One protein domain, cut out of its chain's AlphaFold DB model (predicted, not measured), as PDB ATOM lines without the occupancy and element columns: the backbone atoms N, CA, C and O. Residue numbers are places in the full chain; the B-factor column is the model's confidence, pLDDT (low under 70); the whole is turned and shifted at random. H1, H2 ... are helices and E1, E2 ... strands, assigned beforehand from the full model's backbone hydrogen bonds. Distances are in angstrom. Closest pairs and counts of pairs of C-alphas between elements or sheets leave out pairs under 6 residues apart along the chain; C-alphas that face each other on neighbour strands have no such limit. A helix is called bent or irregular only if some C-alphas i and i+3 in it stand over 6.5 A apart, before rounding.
ATOM      1  N   LEU A 178      38.002 -16.963  42.844       95.56
ATOM      2  CA  LEU A 178      37.680 -16.386  44.155       95.56
ATOM      3  C   LEU A 178      38.518 -16.948  45.299       95.56
ATOM      4  O   LEU A 178      38.899 -16.190  46.189       95.56
ATOM      5  N   ASN A 179      38.911 -18.215  45.226       95.06
ATOM      6  CA  ASN A 179      39.813 -18.831  46.192       95.06
ATOM      7  C   ASN A 179      41.132 -18.050  46.357       95.06
ATOM      8  O   ASN A 179      41.653 -17.934  47.463       95.06
ATOM      9  N   LEU A 180      41.635 -17.425  45.287       95.81
ATOM     10  CA  LEU A 180      42.831 -16.586  45.338       95.81
ATOM     11  C   LEU A 180      42.583 -15.255  46.070       95.81
ATOM     12  O   LEU A 180      43.477 -14.751  46.754       95.81
ATOM     13  N   PHE A 181      41.377 -14.688  45.962       97.75
ATOM     14  CA  PHE A 181      40.973 -13.514  46.745       97.75
ATOM     15  C   PHE A 181      40.778 -13.869  48.219       97.75
ATOM     16  O   PHE A 181      41.165 -13.083  49.085       97.75
ATOM     17  N   VAL A 182      40.249 -15.061  48.510       97.12
ATOM     18  CA  VAL A 182      40.170 -15.586  49.879       97.12
ATOM     19  C   VAL A 182      41.570 -15.690  50.483       97.12
ATOM     20  O   VAL A 182      41.789 -15.159  51.572       97.12
ATOM     21  N   ASP A 183      42.538 -16.266  49.766       96.44
ATOM     22  CA  ASP A 183      43.935 -16.331  50.216       96.44
ATOM     23  C   ASP A 183      44.523 -14.936  50.481       96.44
ATOM     24  O   ASP A 183      45.164 -14.705  51.510       96.44
ATOM     25  N   ALA A 184      44.290 -13.980  49.576       97.81
ATOM     26  CA  ALA A 184      44.748 -12.601  49.745       97.81
ATOM     27  C   ALA A 184      44.086 -11.908  50.952       97.81
ATOM     28  O   ALA A 184      44.737 -11.129  51.648       97.81
ATOM     29  N   TYR A 185      42.825 -12.210  51.253       97.25
ATOM     30  CA  TYR A 185      42.137 -11.695  52.438       97.25
ATOM     31  C   TYR A 185      42.632 -12.330  53.740       97.25
ATOM     32  O   TYR A 185      42.769 -11.630  54.745       97.25
ATOM     33  N   GLN A 186      43.003 -13.611  53.730       95.00
ATOM     34  CA  GLN A 186      43.688 -14.219  54.873       95.00
ATOM     35  C   GLN A 186      45.069 -13.588  55.096       95.00
ATOM     36  O   GLN A 186      45.417 -13.253  56.231       95.00
ATOM     37  N   ALA A 187      45.821 -13.318  54.023       95.62
ATOM     38  CA  ALA A 187      47.082 -12.580  54.108       95.62
ATOM     39  C   ALA A 187      46.879 -11.166  54.687       95.62
ATOM     40  O   ALA A 187      47.648 -10.742  55.551       95.62
ATOM     41  N   LEU A 188      45.807 -10.466  54.284       96.00
ATOM     42  CA  LEU A 188      45.412  -9.166  54.845       96.00
ATOM     43  C   LEU A 188      45.170  -9.232  56.359       96.00
ATOM     44  O   LEU A 188      45.607  -8.329  57.076       96.00
ATOM     45  N   LYS A 189      44.463 -10.263  56.845       92.38
ATOM     46  CA  LYS A 189      44.196 -10.457  58.281       92.38
ATOM     47  C   LYS A 189      45.470 -10.804  59.061       92.38
ATOM     48  O   LYS A 189      45.629 -10.353  60.195       92.38
ATOM     49  N   GLY A 190      46.368 -11.575  58.451       91.31
ATOM     50  CA  GLY A 190      47.610 -12.058  59.054       91.31
ATOM     51  C   GLY A 190      48.732 -11.019  59.156       91.31
ATOM     52  O   GLY A 190      48.518  -9.806  59.118       91.31
ATOM     53  N   GLN A 191      49.968 -11.501  59.306       89.94
ATOM     54  CA  GLN A 191      51.168 -10.653  59.406       89.94
ATOM     55  C   GLN A 191      51.647 -10.122  58.046       89.94
ATOM     56  O   GLN A 191      52.331  -9.105  57.997       89.94
ATOM     57  N   GLU A 192      51.261 -10.777  56.948       92.00
ATOM     58  CA  GLU A 192      51.637 -10.395  55.579       92.00
ATOM     59  C   GLU A 192      50.867  -9.165  55.060       92.00
ATOM     60  O   GLU A 192      51.251  -8.565  54.054       92.00
ATOM     61  N   GLY A 193      49.789  -8.767  55.743       95.06
ATOM     62  CA  GLY A 193      48.967  -7.621  55.373       95.06
ATOM     63  C   GLY A 193      49.728  -6.300  55.491       95.06
ATOM     64  O   GLY A 193      50.235  -5.959  56.564       95.06
ATOM     65  N   LYS A 194      49.745  -5.527  54.403       97.50
ATOM     66  CA  LYS A 194      50.420  -4.230  54.282       97.50
ATOM     67  C   LYS A 194      49.496  -3.084  54.691       97.50
ATOM     68  O   LYS A 194      48.397  -2.945  54.159       97.50
ATOM     69  N   ASP A 195      49.973  -2.216  55.572       98.06
ATOM     70  CA  ASP A 195      49.282  -0.979  55.936       98.06
ATOM     71  C   ASP A 195      49.465   0.095  54.861       98.06
ATOM     72  O   ASP A 195      50.593   0.502  54.565       98.06
ATOM     73  N   LEU A 196      48.366   0.628  54.326       98.19
ATOM     74  CA  LEU A 196      48.413   1.732  53.371       98.19
ATOM     75  C   LEU A 196      48.204   3.067  54.094       98.19
ATOM     76  O   LEU A 196      47.245   3.256  54.843       98.19
ATOM     77  N   ARG A 197      49.117   4.020  53.870       98.19
ATOM     78  CA  ARG A 197      49.112   5.339  54.523       98.19
ATOM     79  C   ARG A 197      49.276   6.474  53.514       98.19
ATOM     80  O   ARG A 197      50.101   6.401  52.595       98.19
ATOM     81  N   CYS A 198      48.532   7.555  53.735       97.44
ATOM     82  CA  CYS A 198      48.784   8.856  53.131       97.44
ATOM     83  C   CYS A 198      49.736   9.655  54.028       97.44
ATOM     84  O   CYS A 198      49.579   9.679  55.248       97.44
ATOM     85  N   GLY A 199      50.760  10.267  53.428       93.56
ATOM     86  CA  GLY A 199      51.771  11.034  54.160       93.56
ATOM     87  C   GLY A 199      51.403  12.505  54.361       93.56
ATOM     88  O   GLY A 199      51.798  13.095  55.365       93.56
ATOM     89  N   ASN A 200      50.660  13.098  53.421       89.50
ATOM     90  CA  ASN A 200      50.222  14.489  53.496       89.50
ATOM     91  C   ASN A 200      48.887  14.702  52.741       89.50
ATOM     92  O   ASN A 200      48.897  14.690  51.509       89.50
ATOM     93  N   PRO A 201      47.764  14.935  53.446       93.38
ATOM     94  CA  PRO A 201      47.632  14.883  54.905       93.38
ATOM     95  C   PRO A 201      47.903  13.482  55.465       93.38
ATOM     96  O   PRO A 201      47.687  12.479  54.787       93.38
ATOM     97  N   LYS A 202      48.407  13.406  56.701       96.25
ATOM     98  CA  LYS A 202      48.698  12.121  57.350       96.25
ATOM     99  C   LYS A 202      47.396  11.385  57.635       96.25
ATOM    100  O   LYS A 202      46.581  11.892  58.398       96.25
ATOM    101  N   GLN A 203      47.226  10.203  57.052       97.69
ATOM    102  CA  GLN A 203      46.054   9.371  57.306       97.69
ATOM    103  C   GLN A 203      46.347   7.888  57.073       97.69
ATOM    104  O   GLN A 203      47.056   7.531  56.129       97.69
ATOM    105  N   PHE A 204      45.793   7.023  57.920       98.25
ATOM    106  CA  PHE A 204      45.759   5.583  57.670       98.25
ATOM    107  C   PHE A 204      44.563   5.259  56.774       98.25
ATOM    108  O   PHE A 204      43.444   5.667  57.060       98.25
ATOM    109  N   LEU A 205      44.820   4.602  55.645       98.06
ATOM    110  CA  LEU A 205      43.819   4.399  54.595       98.06
ATOM    111  C   LEU A 205      43.097   3.060  54.758       98.06
ATOM    112  O   LEU A 205      41.897   2.957  54.512       98.06
ATOM    113  N   GLY A 206      43.840   2.035  55.166       98.06
ATOM    114  CA  GLY A 206      43.360   0.668  55.272       98.06
ATOM    115  C   GLY A 206      44.496  -0.330  55.104       98.06
ATOM    116  O   GLY A 206      45.676   0.037  55.097       98.06
ATOM    117  N   ARG A 207      44.135  -1.600  54.937       98.25
ATOM    118  CA  ARG A 207      45.085  -2.712  54.842       98.25
ATOM    119  C   ARG A 207      44.926  -3.462  53.525       98.25
ATOM    120  O   ARG A 207      43.816  -3.590  53.016       98.25
ATOM    121  N   LEU A 208      46.039  -3.940  52.977       98.69
ATOM    122  CA  LEU A 208      46.124  -4.647  51.702       98.69
ATOM    123  C   LEU A 208      46.760  -6.024  51.904       98.69
ATOM    124  O   LEU A 208      47.871  -6.125  52.420       98.69
ATOM    125  N   GLY A 209      46.087  -7.072  51.445       98.25
ATOM    126  CA  GLY A 209      46.669  -8.400  51.267       98.25
ATOM    127  C   GLY A 209      46.823  -8.712  49.787       98.25
ATOM    128  O   GLY A 209      46.008  -8.280  48.973       98.25
ATOM    129  N   LEU A 210      47.884  -9.431  49.430       97.94
ATOM    130  CA  LEU A 210      48.201  -9.793  48.051       97.94
ATOM    131  C   LEU A 210      48.608 -11.261  47.995       97.94
ATOM    132  O   LEU A 210      49.404 -11.716  48.814       97.94
ATOM    133  N   LYS A 211      48.118 -11.979  46.987       96.12
ATOM    134  CA  LYS A 211      48.519 -13.353  46.702       96.12
ATOM    135  C   LYS A 211      48.810 -13.511  45.220       96.12
ATOM    136  O   LYS A 211      48.005 -13.133  44.379       96.12
ATOM    137  N   LYS A 212      49.959 -14.104  44.909       93.62
ATOM    138  CA  LYS A 212      50.386 -14.457  43.553       93.62
ATOM    139  C   LYS A 212      50.584 -15.961  43.480       93.62
ATOM    140  O   LYS A 212      51.194 -16.540  44.378       93.62
ATOM    141  N   THR A 213      50.086 -16.584  42.421       91.19
ATOM    142  CA  THR A 213      50.211 -18.027  42.214       91.19
ATOM    143  C   THR A 213      50.273 -18.366  40.731       91.19
ATOM    144  O   THR A 213      49.889 -17.567  39.877       91.19
ATOM    145  N   VAL A 214      50.749 -19.570  40.425       87.44
ATOM    146  CA  VAL A 214      50.476 -20.181  39.125       87.44
ATOM    147  C   VAL A 214      49.064 -20.747  39.182       87.44
ATOM    148  O   VAL A 214      48.754 -21.558  40.056       87.44
ATOM    149  N   ALA A 215      48.208 -20.287  38.282       81.25
ATOM    150  CA  ALA A 215      46.842 -20.759  38.143       81.25
ATOM    151  C   ALA A 215      46.559 -20.969  36.653       81.25
ATOM    152  O   ALA A 215      46.919 -20.114  35.844       81.25
ATOM    153  N   PRO A 216      45.938 -22.095  36.271       77.56
ATOM    154  CA  PRO A 216      45.475 -22.263  34.910       77.56
ATOM    155  C   PRO A 216      44.376 -21.247  34.608       77.56
ATOM    156  O   PRO A 216      43.667 -20.781  35.505       77.56
ATOM    157  N   VAL A 217      44.233 -20.968  33.319       80.62
ATOM    158  CA  VAL A 217      43.113 -20.221  32.758       80.62
ATOM    159  C   VAL A 217      41.801 -20.895  33.181       80.62
ATOM    160  O   VAL A 217      41.717 -22.125  33.220       80.62
ATOM    161  N   PHE A 218      40.796 -20.099  33.536       84.06
ATOM    162  CA  PHE A 218      39.462 -20.587  33.891       84.06
ATOM    163  C   PHE A 218      38.420 -20.034  32.921       84.06
ATOM    164  O   PHE A 218      38.633 -18.990  32.305       84.06
ATOM    165  N   GLU A 219      37.297 -20.739  32.792       88.19
ATOM    166  CA  GLU A 219      36.149 -20.221  32.054       88.19
ATOM    167  C   GLU A 219      35.344 -19.301  32.982       88.19
ATOM    168  O   GLU A 219      34.904 -19.754  34.045       88.19
ATOM    169  N   PRO A 220      35.176 -18.013  32.645       89.62
ATOM    170  CA  PRO A 220      34.400 -17.109  33.474       89.62
ATOM    171  C   PRO A 220      32.906 -17.406  33.373       89.62
ATOM    172  O   PRO A 220      32.351 -17.618  32.292       89.62
ATOM    173  N   THR A 221      32.232 -17.340  34.514       92.50
ATOM    174  CA  THR A 221      30.771 -17.356  34.560       92.50
ATOM    175  C   THR A 221      30.202 -15.985  34.184       92.50
ATOM    176  O   THR A 221      30.933 -14.988  34.177       92.50
ATOM    177  N   ASP A 222      28.904 -15.900  33.891       92.75
ATOM    178  CA  ASP A 222      28.232 -14.623  33.596       92.75
ATOM    179  C   ASP A 222      28.441 -13.597  34.721       92.75
ATOM    180  O   ASP A 222      28.772 -12.438  34.463       92.75
ATOM    181  N   ALA A 223      28.323 -14.036  35.980       94.06
ATOM    182  CA  ALA A 223      28.565 -13.184  37.141       94.06
ATOM    183  C   ALA A 223      30.042 -12.754  37.246       94.06
ATOM    184  O   ALA A 223      30.327 -11.613  37.604       94.06
ATOM    185  N   GLY A 224      30.985 -13.630  36.874       94.12
ATOM    186  CA  GLY A 224      32.409 -13.288  36.789       94.12
ATOM    187  C   GLY A 224      32.693 -12.192  35.758       94.12
ATOM    188  O   GLY A 224      33.381 -11.215  36.060       94.12
ATOM    189  N   ARG A 225      32.088 -12.295  34.565       94.50
ATOM    190  CA  ARG A 225      32.207 -11.270  33.513       94.50
ATOM    191  C   ARG A 225      31.615  -9.933  33.958       94.50
ATOM    192  O   ARG A 225      32.216  -8.896  33.690       94.50
ATOM    193  N   MET A 226      30.492  -9.950  34.683       93.12
ATOM    194  CA  MET A 226      29.854  -8.740  35.220       93.12
ATOM    195  C   MET A 226      30.782  -7.949  36.152       93.12
ATOM    196  O   MET A 226      30.777  -6.721  36.135       93.12
ATOM    197  N   VAL A 227      31.629  -8.634  36.928       93.56
ATOM    198  CA  VAL A 227      32.619  -7.983  37.803       93.56
ATOM    199  C   VAL A 227      33.968  -7.715  37.120       93.56
ATOM    200  O   VAL A 227      34.939  -7.356  37.787       93.56
ATOM    201  N   GLY A 228      34.046  -7.879  35.796       93.19
ATOM    202  CA  GLY A 228      35.244  -7.615  34.997       93.19
ATOM    203  C   GLY A 228      36.323  -8.696  35.089       93.19
ATOM    204  O   GLY A 228      37.461  -8.461  34.682       93.19
ATOM    205  N   ILE A 229      35.994  -9.877  35.619       93.06
ATOM    206  CA  ILE A 229      36.927 -10.993  35.746       93.06
ATOM    207  C   ILE A 229      36.665 -11.995  34.622       93.06
ATOM    208  O   ILE A 229      35.679 -12.727  34.620       93.06
ATOM    209  N   GLU A 230      37.583 -12.006  33.658       88.31
ATOM    210  CA  GLU A 230      37.547 -12.905  32.505       88.31
ATOM    211  C   GLU A 230      38.308 -14.201  32.798       88.31
ATOM    212  O   GLU A 230      37.959 -14.917  33.715       88.31
ATOM    213  N   THR A 231      39.349 -14.531  32.037       87.44
ATOM    214  CA  THR A 231      39.975 -15.858  32.061       87.44
ATOM    215  C   THR A 231      41.210 -15.944  32.966       87.44
ATOM    216  O   THR A 231      41.762 -17.021  33.194       87.44
ATOM    217  N   THR A 232      41.683 -14.803  33.477       88.06
ATOM    218  CA  THR A 232      42.860 -14.676  34.351       88.06
ATOM    219  C   THR A 232      42.579 -13.655  35.449       88.06
ATOM    220  O   THR A 232      41.960 -12.620  35.204       88.06
ATOM    221  N   ALA A 233      43.047 -13.930  36.669       93.00
ATOM    222  CA  ALA A 233      42.907 -13.002  37.783       93.00
ATOM    223  C   ALA A 233      44.154 -12.116  37.928       93.00
ATOM    224  O   ALA A 233      45.265 -12.605  38.136       93.00
ATOM    225  N   HIS A 234      43.944 -10.804  37.854       95.50
ATOM    226  CA  HIS A 234      44.938  -9.753  38.093       95.50
ATOM    227  C   HIS A 234      44.266  -8.514  38.691       95.50
ATOM    228  O   HIS A 234      44.377  -7.404  38.177       95.50
ATOM    229  N   HIS A 235      43.501  -8.723  39.763       97.75
ATOM    230  CA  HIS A 235      42.612  -7.705  40.327       97.75
ATOM    231  C   HIS A 235      42.817  -7.549  41.833       97.75
ATOM    232  O   HIS A 235      43.291  -8.457  42.515       97.75
ATOM    233  N   VAL A 236      42.399  -6.404  42.362       98.50
ATOM    234  CA  VAL A 236      42.312  -6.122  43.792       98.50
ATOM    235  C   VAL A 236      40.850  -5.887  44.154       98.50
ATOM    236  O   VAL A 236      40.242  -4.919  43.705       98.50
ATOM    237  N   CYS A 237      40.281  -6.765  44.973       98.50
ATOM    238  CA  CYS A 237      38.951  -6.576  45.539       98.50
ATOM    239  C   CYS A 237      38.987  -5.411  46.537       98.50
ATOM    240  O   CYS A 237      39.737  -5.446  47.516       98.50
ATOM    241  N   LEU A 238      38.205  -4.368  46.275       98.25
ATOM    242  CA  LEU A 238      38.091  -3.194  47.134       98.25
ATOM    243  C   LEU A 238      36.890  -3.362  48.059       98.25
ATOM    244  O   LEU A 238      35.781  -3.626  47.595       98.25
ATOM    245  N   MET A 239      37.106  -3.195  49.361       95.81
ATOM    246  CA  MET A 239      36.081  -3.412  50.374       95.81
ATOM    247  C   MET A 239      35.914  -2.227  51.314       95.81
ATOM    248  O   MET A 239      36.878  -1.585  51.749       95.81
ATOM    249  N   ARG A 240      34.661  -2.032  51.726       93.06
ATOM    250  CA  ARG A 240      34.297  -1.235  52.902       93.06
ATOM    251  C   ARG A 240      34.893  -1.833  54.185       93.06
ATOM    252  O   ARG A 240      35.152  -3.036  54.227       93.06
ATOM    253  N   PRO A 241      34.988  -1.066  55.284       91.06
ATOM    254  CA  PRO A 241      35.333  -1.603  56.603       91.06
ATOM    255  C   PRO A 241      34.381  -2.714  57.057       91.06
ATOM    256  O   PRO A 241      34.817  -3.658  57.712       91.06
ATOM    257  N   ALA A 242      33.111  -2.642  56.644       88.00
ATOM    258  CA  ALA A 242      32.103  -3.676  56.859       88.00
ATOM    259  C   ALA A 242      32.280  -4.924  55.969       88.00
ATOM    260  O   ALA A 242      31.440  -5.811  56.036       88.00
ATOM    261  N   GLU A 243      33.345  -5.015  55.161       91.25
ATOM    262  CA  GLU A 243      33.676  -6.148  54.273       91.25
ATOM    263  C   GLU A 243      32.595  -6.441  53.231       91.25
ATOM    264  O   GLU A 243      32.308  -7.587  52.891       91.25
ATOM    265  N   LEU A 244      31.976  -5.370  52.745       90.62
ATOM    266  CA  LEU A 244      31.163  -5.400  51.541       90.62
ATOM    267  C   LEU A 244      32.073  -5.090  50.358       90.62
ATOM    268  O   LEU A 244      32.825  -4.108  50.401       90.62
ATOM    269  N   VAL A 245      32.014  -5.945  49.339       95.50
ATOM    270  CA  VAL A 245      32.756  -5.771  48.091       95.50
ATOM    271  C   VAL A 245      32.163  -4.593  47.330       95.50
ATOM    272  O   VAL A 245      30.972  -4.586  47.033       95.50
ATOM    273  N   VAL A 246      33.004  -3.610  47.019       94.50
ATOM    274  CA  VAL A 246      32.654  -2.480  46.149       94.50
ATOM    275  C   VAL A 246      32.902  -2.879  44.699       94.50
ATOM    276  O   VAL A 246      32.017  -2.786  43.859       94.50
ATOM    277  N   THR A 247      34.115  -3.345  44.395       96.38
ATOM    278  CA  THR A 247      34.516  -3.695  43.028       96.38
ATOM    279  C   THR A 247      35.784  -4.542  43.004       96.38
ATOM    280  O   THR A 247      36.503  -4.635  44.006       96.38
ATOM    281  N   TYR A 248      36.088  -5.119  41.846       97.56
ATOM    282  CA  TYR A 248      37.330  -5.832  41.561       97.56
ATOM    283  C   TYR A 248      38.205  -4.964  40.662       97.56
ATOM    284  O   TYR A 248      38.132  -5.005  39.439       97.56
ATOM    285  N   HIS A 249      39.041  -4.134  41.282       97.12
ATOM    286  CA  HIS A 249      39.871  -3.182  40.560       97.12
ATOM    287  C   HIS A 249      40.965  -3.900  39.770       97.12
ATOM    288  O   HIS A 249      41.836  -4.547  40.352       97.12
ATOM    289  N   GLN A 250      40.925  -3.773  38.448       96.25
ATOM    290  CA  GLN A 250      41.907  -4.375  37.556       96.25
ATOM    291  C   GLN A 250      43.290  -3.738  37.733       96.25
ATOM    292  O   GLN A 250      43.439  -2.519  37.671       96.25
ATOM    293  N   GLY A 251      44.301  -4.575  37.954       94.56
ATOM    294  CA  GLY A 251      45.703  -4.176  38.017       94.56
ATOM    295  C   GLY A 251      46.470  -4.500  36.726       94.56
ATOM    296  O   GLY A 251      45.880  -4.899  35.721       94.56
ATOM    297  N   PRO A 252      47.805  -4.345  36.719       92.19
ATOM    298  CA  PRO A 252      48.641  -4.742  35.586       92.19
ATOM    299  C   PRO A 252      48.526  -6.242  35.286       92.19
ATOM    300  O   PRO A 252      48.572  -7.067  36.203       92.19
ATOM    301  N   LYS A 253      48.419  -6.603  34.000       88.81
ATOM    302  CA  LYS A 253      48.391  -8.006  33.568       88.81
ATOM    303  C   LYS A 253      49.744  -8.678  33.874       88.81
ATOM    304  O   LYS A 253      50.787  -8.088  33.590       88.81
ATOM    305  N   PRO A 254      49.757  -9.891  34.450       85.44
ATOM    306  CA  PRO A 254      50.978 -10.651  34.671       85.44
ATOM    307  C   PRO A 254      51.725 -10.930  33.358       85.44
ATOM    308  O   PRO A 254      51.085 -11.124  32.326       85.44
ATOM    309  N   PRO A 255      53.069 -11.002  33.385       77.81
ATOM    310  CA  PRO A 255      53.876 -11.208  32.179       77.81
ATOM    311  C   PRO A 255      53.748 -12.619  31.583       77.81
ATOM    312  O   PRO A 255      54.110 -12.826  30.433       77.81
ATOM    313  N   ALA A 256      53.256 -13.592  32.354       80.06
ATOM    314  CA  ALA A 256      53.051 -14.968  31.911       80.06
ATOM    315  C   ALA A 256      51.569 -15.343  32.021       80.06
ATOM    316  O   ALA A 256      50.935 -15.028  33.027       80.06
ATOM    317  N   GLU A 257      51.041 -16.060  31.028       75.12
ATOM    318  CA  GLU A 257      49.607 -16.382  30.924       75.12
ATOM    319  C   GLU A 257      49.081 -17.259  32.068       75.12
ATOM    320  O   GLU A 257      47.955 -17.087  32.516       75.12
ATOM    321  N   LEU A 258      49.910 -18.164  32.596       83.12
ATOM    322  CA  LEU A 258      49.547 -19.047  33.716       83.12
ATOM    323  C   LEU A 258      49.800 -18.415  35.091       83.12
ATOM    324  O   LEU A 258      49.724 -19.087  36.122       83.12
ATOM    325  N   LEU A 259      50.182 -17.142  35.130       88.50
ATOM    326  CA  LEU A 259      50.433 -16.427  36.368       88.50
ATOM    327  C   LEU A 259      49.218 -15.565  36.684       88.50
ATOM    328  O   LEU A 259      48.817 -14.733  35.882       88.50
ATOM    329  N   SER A 260      48.661 -15.739  37.877       92.88
ATOM    330  CA  SER A 260      47.563 -14.918  38.383       92.88
ATOM    331  C   SER A 260      47.949 -14.293  39.716       92.88
ATOM    332  O   SER A 260      48.765 -14.829  40.477       92.88
ATOM    333  N   TYR A 261      47.342 -13.155  40.027       95.56
ATOM    334  CA  TYR A 261      47.341 -12.615  41.374       95.56
ATOM    335  C   TYR A 261      45.967 -12.062  41.734       95.56
ATOM    336  O   TYR A 261      45.217 -11.577  40.889       95.56
ATOM    337  N   ALA A 262      45.674 -12.098  43.024       97.56
ATOM    338  CA  ALA A 262      44.559 -11.380  43.600       97.56
ATOM    339  C   ALA A 262      45.062 -10.508  44.744       97.56
ATOM    340  O   ALA A 262      46.006 -10.855  45.460       97.56
ATOM    341  N   GLY A 263      44.416  -9.368  44.919       98.25
ATOM    342  CA  GLY A 263      44.560  -8.536  46.095       98.25
ATOM    343  C   GLY A 263      43.229  -8.323  46.782       98.25
ATOM    344  O   GLY A 263      42.171  -8.430  46.165       98.25
ATOM    345  N   VAL A 264      43.288  -7.970  48.057       98.69
ATOM    346  CA  VAL A 264      42.136  -7.468  48.797       98.69
ATOM    347  C   VAL A 264      42.571  -6.244  49.571       98.69
ATOM    348  O   VAL A 264      43.518  -6.315  50.351       98.69
ATOM    349  N   PHE A 265      41.893  -5.126  49.345       98.62
ATOM    350  CA  PHE A 265      42.044  -3.914  50.131       98.62
ATOM    351  C   PHE A 265      40.796  -3.712  50.984       98.62
ATOM    352  O   PHE A 265      39.689  -3.610  50.455       98.62
ATOM    353  N   ARG A 266      40.983  -3.600  52.299       97.94
ATOM    354  CA  ARG A 266      39.925  -3.230  53.240       97.94
ATOM    355  C   ARG A 266      40.209  -1.837  53.781       97.94
ATOM    356  O   ARG A 266      41.251  -1.619  54.404       97.94
ATOM    357  N   ALA A 267      39.273  -0.922  53.552       97.00
ATOM    358  CA  ALA A 267      39.326   0.426  54.098       97.00
ATOM    359  C   ALA A 267      39.321   0.424  55.636       97.00
ATOM    360  O   ALA A 267      38.690  -0.429  56.267       97.00
ATOM    361  N   ASP A 268      39.999   1.407  56.226       96.81
ATOM    362  CA  ASP A 268      39.947   1.667  57.665       96.81
ATOM    363  C   ASP A 268      38.580   2.231  58.097       96.81
ATOM    364  O   ASP A 268      37.921   2.942  57.334       96.81
ATOM    365  N   GLU A 269      38.160   1.960  59.335       94.88
ATOM    366  CA  GLU A 269      36.884   2.455  59.875       94.88
ATOM    367  C   GLU A 269      36.785   3.987  59.859       94.88
ATOM    368  O   GLU A 269      35.720   4.529  59.558       94.88
ATOM    369  N   ALA A 270      37.883   4.706  60.115       95.31
ATOM    370  CA  ALA A 270      37.900   6.167  60.073       95.31
ATOM    371  C   ALA A 270      37.748   6.723  58.645       95.31
ATOM    372  O   ALA A 270      37.450   7.905  58.466       95.31
ATOM    373  N   MET A 271      37.940   5.880  57.629       95.44
ATOM    374  CA  MET A 271      37.855   6.242  56.217       95.44
ATOM    375  C   MET A 271      36.516   5.884  55.568       95.44
ATOM    376  O   MET A 271      36.290   6.253  54.414       95.44
ATOM    377  N   ASP A 272      35.610   5.228  56.297       92.00
ATOM    378  CA  ASP A 272      34.308   4.775  55.795       92.00
ATOM    379  C   ASP A 272      33.536   5.916  55.109       92.00
ATOM    380  O   ASP A 272      33.162   5.826  53.937       92.00
ATOM    381  N   GLY A 273      33.380   7.052  55.793       91.50
ATOM    382  CA  GLY A 273      32.669   8.209  55.246       91.50
ATOM    383  C   GLY A 273      33.305   8.771  53.969       91.50
ATOM    384  O   GLY A 273      32.592   9.159  53.047       91.50
ATOM    385  N   VAL A 274      34.638   8.771  53.876       94.44
ATOM    386  CA  VAL A 274      35.370   9.288  52.707       94.44
ATOM    387  C   VAL A 274      35.178   8.380  51.499       94.44
ATOM    388  O   VAL A 274      34.817   8.860  50.426       94.44
ATOM    389  N   TYR A 275      35.373   7.072  51.670       94.56
ATOM    390  CA  TYR A 275      35.149   6.123  50.583       94.56
ATOM    391  C   TYR A 275      33.673   6.082  50.171       94.56
ATOM    392  O   TYR A 275      33.395   5.948  48.990       94.56
ATOM    393  N   ALA A 276      32.720   6.303  51.092       90.81
ATOM    394  CA  ALA A 276      31.282   6.304  50.759       90.81
ATOM    395  C   ALA A 276      30.914   7.461  49.857       90.81
ATOM    396  O   ALA A 276      30.184   7.274  48.894       90.81
ATOM    397  N   LYS A 277      31.454   8.644  50.150       90.88
ATOM    398  CA  LYS A 277      31.280   9.814  49.291       90.88
ATOM    399  C   LYS A 277      31.952   9.645  47.927       90.88
ATOM    400  O   LYS A 277      31.560  10.325  46.988       90.88
ATOM    401  N   ALA A 278      32.978   8.795  47.834       91.81
ATOM    402  CA  ALA A 278      33.682   8.519  46.586       91.81
ATOM    403  C   ALA A 278      32.901   7.574  45.660       91.81
ATOM    404  O   ALA A 278      33.265   7.451  44.490       91.81
ATOM    405  N   GLU A 279      31.895   6.865  46.177       90.25
ATOM    406  CA  GLU A 279      31.120   5.888  45.416       90.25
ATOM    407  C   GLU A 279      30.074   6.585  44.542       90.25
ATOM    408  O   GLU A 279      29.417   7.517  44.995       90.25
ATOM    409  N   PRO A 280      29.869   6.165  43.287       84.00
ATOM    410  CA  PRO A 280      28.686   6.574  42.540       84.00
ATOM    411  C   PRO A 280      27.420   5.925  43.140       84.00
ATOM    412  O   PRO A 280      27.518   4.991  43.938       84.00
ATOM    413  N   PRO A 281      26.208   6.343  42.727       76.44
ATOM    414  CA  PRO A 281      24.953   5.711  43.155       76.44
ATOM    415  C   PRO A 281      24.872   4.193  42.929       76.44
ATOM    416  O   PRO A 281      24.135   3.510  43.637       76.44
ATOM    417  N   THR A 282      25.611   3.679  41.944       75.88
ATOM    418  CA  THR A 282      25.750   2.254  41.611       75.88
ATOM    419  C   THR A 282      26.643   1.482  42.584       75.88
ATOM    420  O   THR A 282      26.590   0.259  42.586       75.88
ATOM    421  N   HIS A 283      27.411   2.167  43.442       81.00
ATOM    422  CA  HIS A 283      28.303   1.566  44.442       81.00
ATOM    423  C   HIS A 283      29.355   0.589  43.872       81.00
ATOM    424  O   HIS A 283      29.797  -0.321  44.564       81.00
ATOM    425  N   ASP A 284      29.783   0.797  42.627       85.38
ATOM    426  CA  ASP A 284      30.637  -0.111  41.845       85.38
ATOM    427  C   ASP A 284      32.065   0.417  41.606       85.38
ATOM    428  O   ASP A 284      32.869  -0.207  40.909       85.38
ATOM    429  N   ALA A 285      32.415   1.572  42.178       90.25
ATOM    430  CA  ALA A 285      33.739   2.173  42.053       90.25
ATOM    431  C   ALA A 285      34.026   3.187  43.166       90.25
ATOM    432  O   ALA A 285      33.116   3.714  43.796       90.25
ATOM    433  N   TRP A 286      35.300   3.544  43.346       93.88
ATOM    434  CA  TRP A 286      35.698   4.744  44.087       93.88
ATOM    435  C   TRP A 286      36.269   5.785  43.135       93.88
ATOM    436  O   TRP A 286      37.286   5.547  42.487       93.88
ATOM    437  N   ASN A 287      35.639   6.958  43.083       92.56
ATOM    438  CA  ASN A 287      36.016   8.051  42.201       92.56
ATOM    439  C   ASN A 287      36.578   9.250  42.993       92.56
ATOM    440  O   ASN A 287      35.808  10.068  43.505       92.56
ATOM    441  N   PRO A 288      37.913   9.438  43.031       91.25
ATOM    442  CA  PRO A 288      38.538  10.573  43.712       91.25
ATOM    443  C   PRO A 288      38.121  11.946  43.167       91.25
ATOM    444  O   PRO A 288      38.241  12.935  43.886       91.25
ATOM    445  N   HIS A 289      37.686  12.036  41.905       90.44
ATOM    446  CA  HIS A 289      37.339  13.309  41.260       90.44
ATOM    447  C   HIS A 289      36.003  13.883  41.740       90.44
ATOM    448  O   HIS A 289      35.770  15.077  41.580       90.44
ATOM    449  N   SER A 290      35.149  13.052  42.343       88.31
ATOM    450  CA  SER A 290      33.896  13.490  42.969       88.31
ATOM    451  C   SER A 290      34.110  14.205  44.311       88.31
ATOM    452  O   SER A 290      33.202  14.861  44.821       88.31
ATOM    453  N   LEU A 291      35.315  14.097  44.879       92.12
ATOM    454  CA  LEU A 291      35.648  14.575  46.213       92.12
ATOM    455  C   LEU A 291      36.431  15.888  46.182       92.12
ATOM    456  O   LEU A 291      37.220  16.166  45.276       92.12
ATOM    457  N   GLN A 292      36.288  16.663  47.253       93.00
ATOM    458  CA  GLN A 292      37.127  17.830  47.504       93.00
ATOM    459  C   GLN A 292      38.395  17.438  48.271       93.00
ATOM    460  O   GLN A 292      38.500  16.359  48.857       93.00
ATOM    461  N   TYR A 293      39.395  18.317  48.260       92.56
ATOM    462  CA  TYR A 293      40.553  18.171  49.141       92.56
ATOM    463  C   TYR A 293      40.112  18.315  50.615       92.56
ATOM    464  O   TYR A 293      39.314  19.206  50.902       92.56
ATOM    465  N   PRO A 294      40.631  17.503  51.560       93.62
ATOM    466  CA  PRO A 294      41.686  16.496  51.393       93.62
ATOM    467  C   PRO A 294      41.201  15.090  51.016       93.62
ATOM    468  O   PRO A 294      42.022  14.248  50.655       93.62
ATOM    469  N   GLU A 295      39.895  14.830  51.067       96.44
ATOM    470  CA  GLU A 295      39.288  13.509  50.854       96.44
ATOM    471  C   GLU A 295      39.699  12.881  49.506       96.44
ATOM    472  O   GLU A 295      40.095  11.715  49.454       96.44
ATOM    473  N   SER A 296      39.737  13.679  48.432       95.81
ATOM    474  CA  SER A 296      40.202  13.236  47.106       95.81
ATOM    475  C   SER A 296      41.646  12.728  47.103       95.81
ATOM    476  O   SER A 296      41.987  11.799  46.365       95.81
ATOM    477  N   THR A 297      42.507  13.301  47.951       97.25
ATOM    478  CA  THR A 297      43.912  12.890  48.074       97.25
ATOM    479  C   THR A 297      44.019  11.518  48.723       97.25
ATOM    480  O   THR A 297      44.834  10.709  48.283       97.25
ATOM    481  N   PHE A 298      43.182  11.213  49.715       98.00
ATOM    482  CA  PHE A 298      43.184   9.906  50.372       98.00
ATOM    483  C   PHE A 298      42.792   8.782  49.413       98.00
ATOM    484  O   PHE A 298      43.520   7.792  49.298       98.00
ATOM    485  N   VAL A 299      41.709   8.961  48.650       97.25
ATOM    486  CA  VAL A 299      41.264   7.948  47.680       97.25
ATOM    487  C   VAL A 299      42.294   7.787  46.558       97.25
ATOM    488  O   VAL A 299      42.688   6.667  46.247       97.25
ATOM    489  N   ARG A 300      42.839   8.886  46.015       97.50
ATOM    490  CA  ARG A 300      43.914   8.814  45.007       97.50
ATOM    491  C   ARG A 300      45.152   8.087  45.533       97.50
ATOM    492  O   ARG A 300      45.674   7.205  44.861       97.50
ATOM    493  N   THR A 301      45.588   8.425  46.748       98.00
ATOM    494  CA  THR A 301      46.751   7.785  47.379       98.00
ATOM    495  C   THR A 301      46.509   6.294  47.594       98.00
ATOM    496  O   THR A 301      47.441   5.516  47.455       98.00
ATOM    497  N   THR A 302      45.272   5.876  47.872       98.19
ATOM    498  CA  THR A 302      44.917   4.453  48.003       98.19
ATOM    499  C   THR A 302      45.280   3.685  46.735       98.19
ATOM    500  O   THR A 302      46.049   2.730  46.803       98.19
ATOM    501  N   PHE A 303      44.818   4.154  45.572       97.94
ATOM    502  CA  PHE A 303      45.151   3.541  44.284       97.94
ATOM    503  C   PHE A 303      46.650   3.602  43.976       97.94
ATOM    504  O   PHE A 303      47.220   2.616  43.519       97.94
ATOM    505  N   THR A 304      47.319   4.719  44.286       97.75
ATOM    506  CA  THR A 304      48.779   4.826  44.138       97.75
ATOM    507  C   THR A 304      49.506   3.758  44.957       97.75
ATOM    508  O   THR A 304      50.338   3.042  44.411       97.75
ATOM    509  N   ARG A 305      49.158   3.589  46.238       97.94
ATOM    510  CA  ARG A 305      49.783   2.596  47.127       97.94
ATOM    511  C   ARG A 305      49.483   1.156  46.717       97.94
ATOM    512  O   ARG A 305      50.353   0.300  46.846       97.94
ATOM    513  N   ILE A 306      48.275   0.889  46.221       98.31
ATOM    514  CA  ILE A 306      47.928  -0.417  45.651       98.31
ATOM    515  C   ILE A 306      48.827  -0.705  44.443       98.31
ATOM    516  O   ILE A 306      49.465  -1.752  44.408       98.31
ATOM    517  N   ASN A 307      48.953   0.235  43.502       96.81
ATOM    518  CA  ASN A 307      49.780   0.059  42.306       96.81
ATOM    519  C   ASN A 307      51.273  -0.109  42.617       96.81
ATOM    520  O   ASN A 307      51.929  -0.941  41.990       96.81
ATOM    521  N   GLU A 308      51.803   0.619  43.604       96.00
ATOM    522  CA  GLU A 308      53.164   0.409  44.122       96.00
ATOM    523  C   GLU A 308      53.326  -1.036  44.625       96.00
ATOM    524  O   GLU A 308      54.214  -1.759  44.181       96.00
ATOM    525  N   ALA A 309      52.402  -1.508  45.469       96.56
ATOM    526  CA  ALA A 309      52.461  -2.857  46.022       96.56
ATOM    527  C   ALA A 309      52.277  -3.969  44.971       96.56
ATOM    528  O   ALA A 309      52.838  -5.054  45.138       96.56
ATOM    529  N   LEU A 310      51.497  -3.718  43.913       95.31
ATOM    530  CA  LEU A 310      51.340  -4.632  42.778       95.31
ATOM    531  C   LEU A 310      52.600  -4.680  41.913       95.31
ATOM    532  O   LEU A 310      53.013  -5.768  41.518       95.31
ATOM    533  N   THR A 311      53.228  -3.531  41.661       91.94
ATOM    534  CA  THR A 311      54.519  -3.463  40.960       91.94
ATOM    535  C   THR A 311      55.558  -4.297  41.699       91.94
ATOM    536  O   THR A 311      56.130  -5.209  41.110       91.94
ATOM    537  N   ASP A 312      55.687  -4.105  43.015       90.81
ATOM    538  CA  ASP A 312      56.595  -4.899  43.847       90.81
ATOM    539  C   ASP A 312      56.296  -6.408  43.762       90.81
ATOM    540  O   ASP A 312      57.205  -7.228  43.651       90.81
ATOM    541  N   LEU A 313      55.017  -6.806  43.799       90.31
ATOM    542  CA  LEU A 313      54.599  -8.212  43.709       90.31
ATOM    543  C   LEU A 313      54.972  -8.847  42.356       90.31
ATOM    544  O   LEU A 313      55.300 -10.041  42.266       90.31
ATOM    545  N   LEU A 314      54.875  -8.065  41.283       85.44
ATOM    546  CA  LEU A 314      55.221  -8.513  39.943       85.44
ATOM    547  C   LEU A 314      56.738  -8.575  39.755       85.44
ATOM    548  O   LEU A 314      57.221  -9.610  39.287       85.44
ATOM    549  N   ASP A 315      57.467  -7.575  40.248       80.44
ATOM    550  CA  ASP A 315      58.929  -7.499  40.197       80.44
ATOM    551  C   ASP A 315      59.594  -8.618  41.014       80.44
ATOM    552  O   ASP A 315      60.476  -9.321  40.513       80.44
ATOM    553  N   LEU A 316      59.093  -8.899  42.222       58.25
ATOM    554  CA  LEU A 316      59.577  -9.989  43.085       58.25
ATOM    555  C   LEU A 316      59.345 -11.392  42.496       58.25
ATOM    556  O   LEU A 316      59.929 -12.366  42.967       58.25
ATOM    557  N   GLY A 317      58.514 -11.517  41.455       47.47
ATOM    558  CA  GLY A 317      58.292 -12.778  40.746       47.47
ATOM    559  C   GLY A 317      59.069 -12.935  39.441       47.47
ATOM    560  O   GLY A 317      58.708 -13.824  38.673       47.47
TER     561      GLY A 317
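What this domain is: This is residues 178 to 317 of the 513 residues of an uncharacterized protein of Actinomadura craniellae (UniProt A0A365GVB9). A twisted sheet of five strands curls round the long last helix, H4, while H1 lies slantwise over the opposite face on E2 and E5. H3 sits at one end of the sheet, meeting the beginning of H4 about at a right angle, and the short H2 lies off the sheet in the stretch between E2 and E3. The printed part has 140 residues with four named helices and five named strands, in the order H1 E1 E2 H2 E3 E4 E5 H3 H4; the sheet is mixed, in the order E1, E2, E5, E3, E4. The class is mixed, helices and strands; the whole is compact, with a radius of gyration of the C-alphas of 14.7 A and spans of 42 by 32 by 24 A.

Where its parts are: H1, residues 178 to 189, begins at C-alpha 178 (37.680, -16.386, 44.155) and is 16.6 A long. E1 is residues 194 to 199, and E2, residues 202 to 214, is the longest strand, 37.1 A, ending at C-alpha 214 (50.476, -20.181, 39.125). H2 is residues 222 to 226, E3 residues 234 to 239, E4 residues 245 to 250, and E5 residues 259 to 267, 26.9 A long. H3, residues 269 to 278, is irregular: C-alphas 270 and 273 are 7.4 A apart. H4, residues 295 to 315, runs 30.7 A to C-alpha 315 (58.929, -7.499, 40.197).

How they stand to each other: E1 and E2 form an antiparallel hairpin, with N 196 and O 206 2.9 A apart. E2 and E5 are antiparallel, with N 209 and O 264 at 2.9 A. E5 and E3 are parallel at 15 degrees, with N 237 and O 263 at 2.8 A. E3 and E4 form an antiparallel hairpin, with N 236 and O 249 at 2.8 A. There are three layers, helices on both faces of the sheet: H1 on one, H4 on the other. H1 has a height over the sheet of 7.0 A; its closest C-alphas to E2 are Leu 188 and Gly 209, 3.9 A. The closest C-alphas of H4 and E1 are Cys 198 and Thr 301, 6.2 A. H3, on the same face as H1, is only just over E2, with 3 of its C-alphas falling on that strand. H3 touches residues 295 to 299 of H4 alone, closest at C-alphas Val 274 and Glu 295, 6.0 A, about perpendicular at 77 degrees. H2 is not on the sheet and touches no helix. Every O i to N i+4 pair is within hydrogen-bond range in H1, H2 and H4; in H3, 4 of 6.

The domain as a whole: The two C-alphas farthest apart, of Pro 201 and Glu 219, are 43.4 A apart. The printed part has no cut. The link from H3 to H4, 16 residues, is long. The mean pLDDT of the printed part is 92.4, and residues 316 to 317 are under 70.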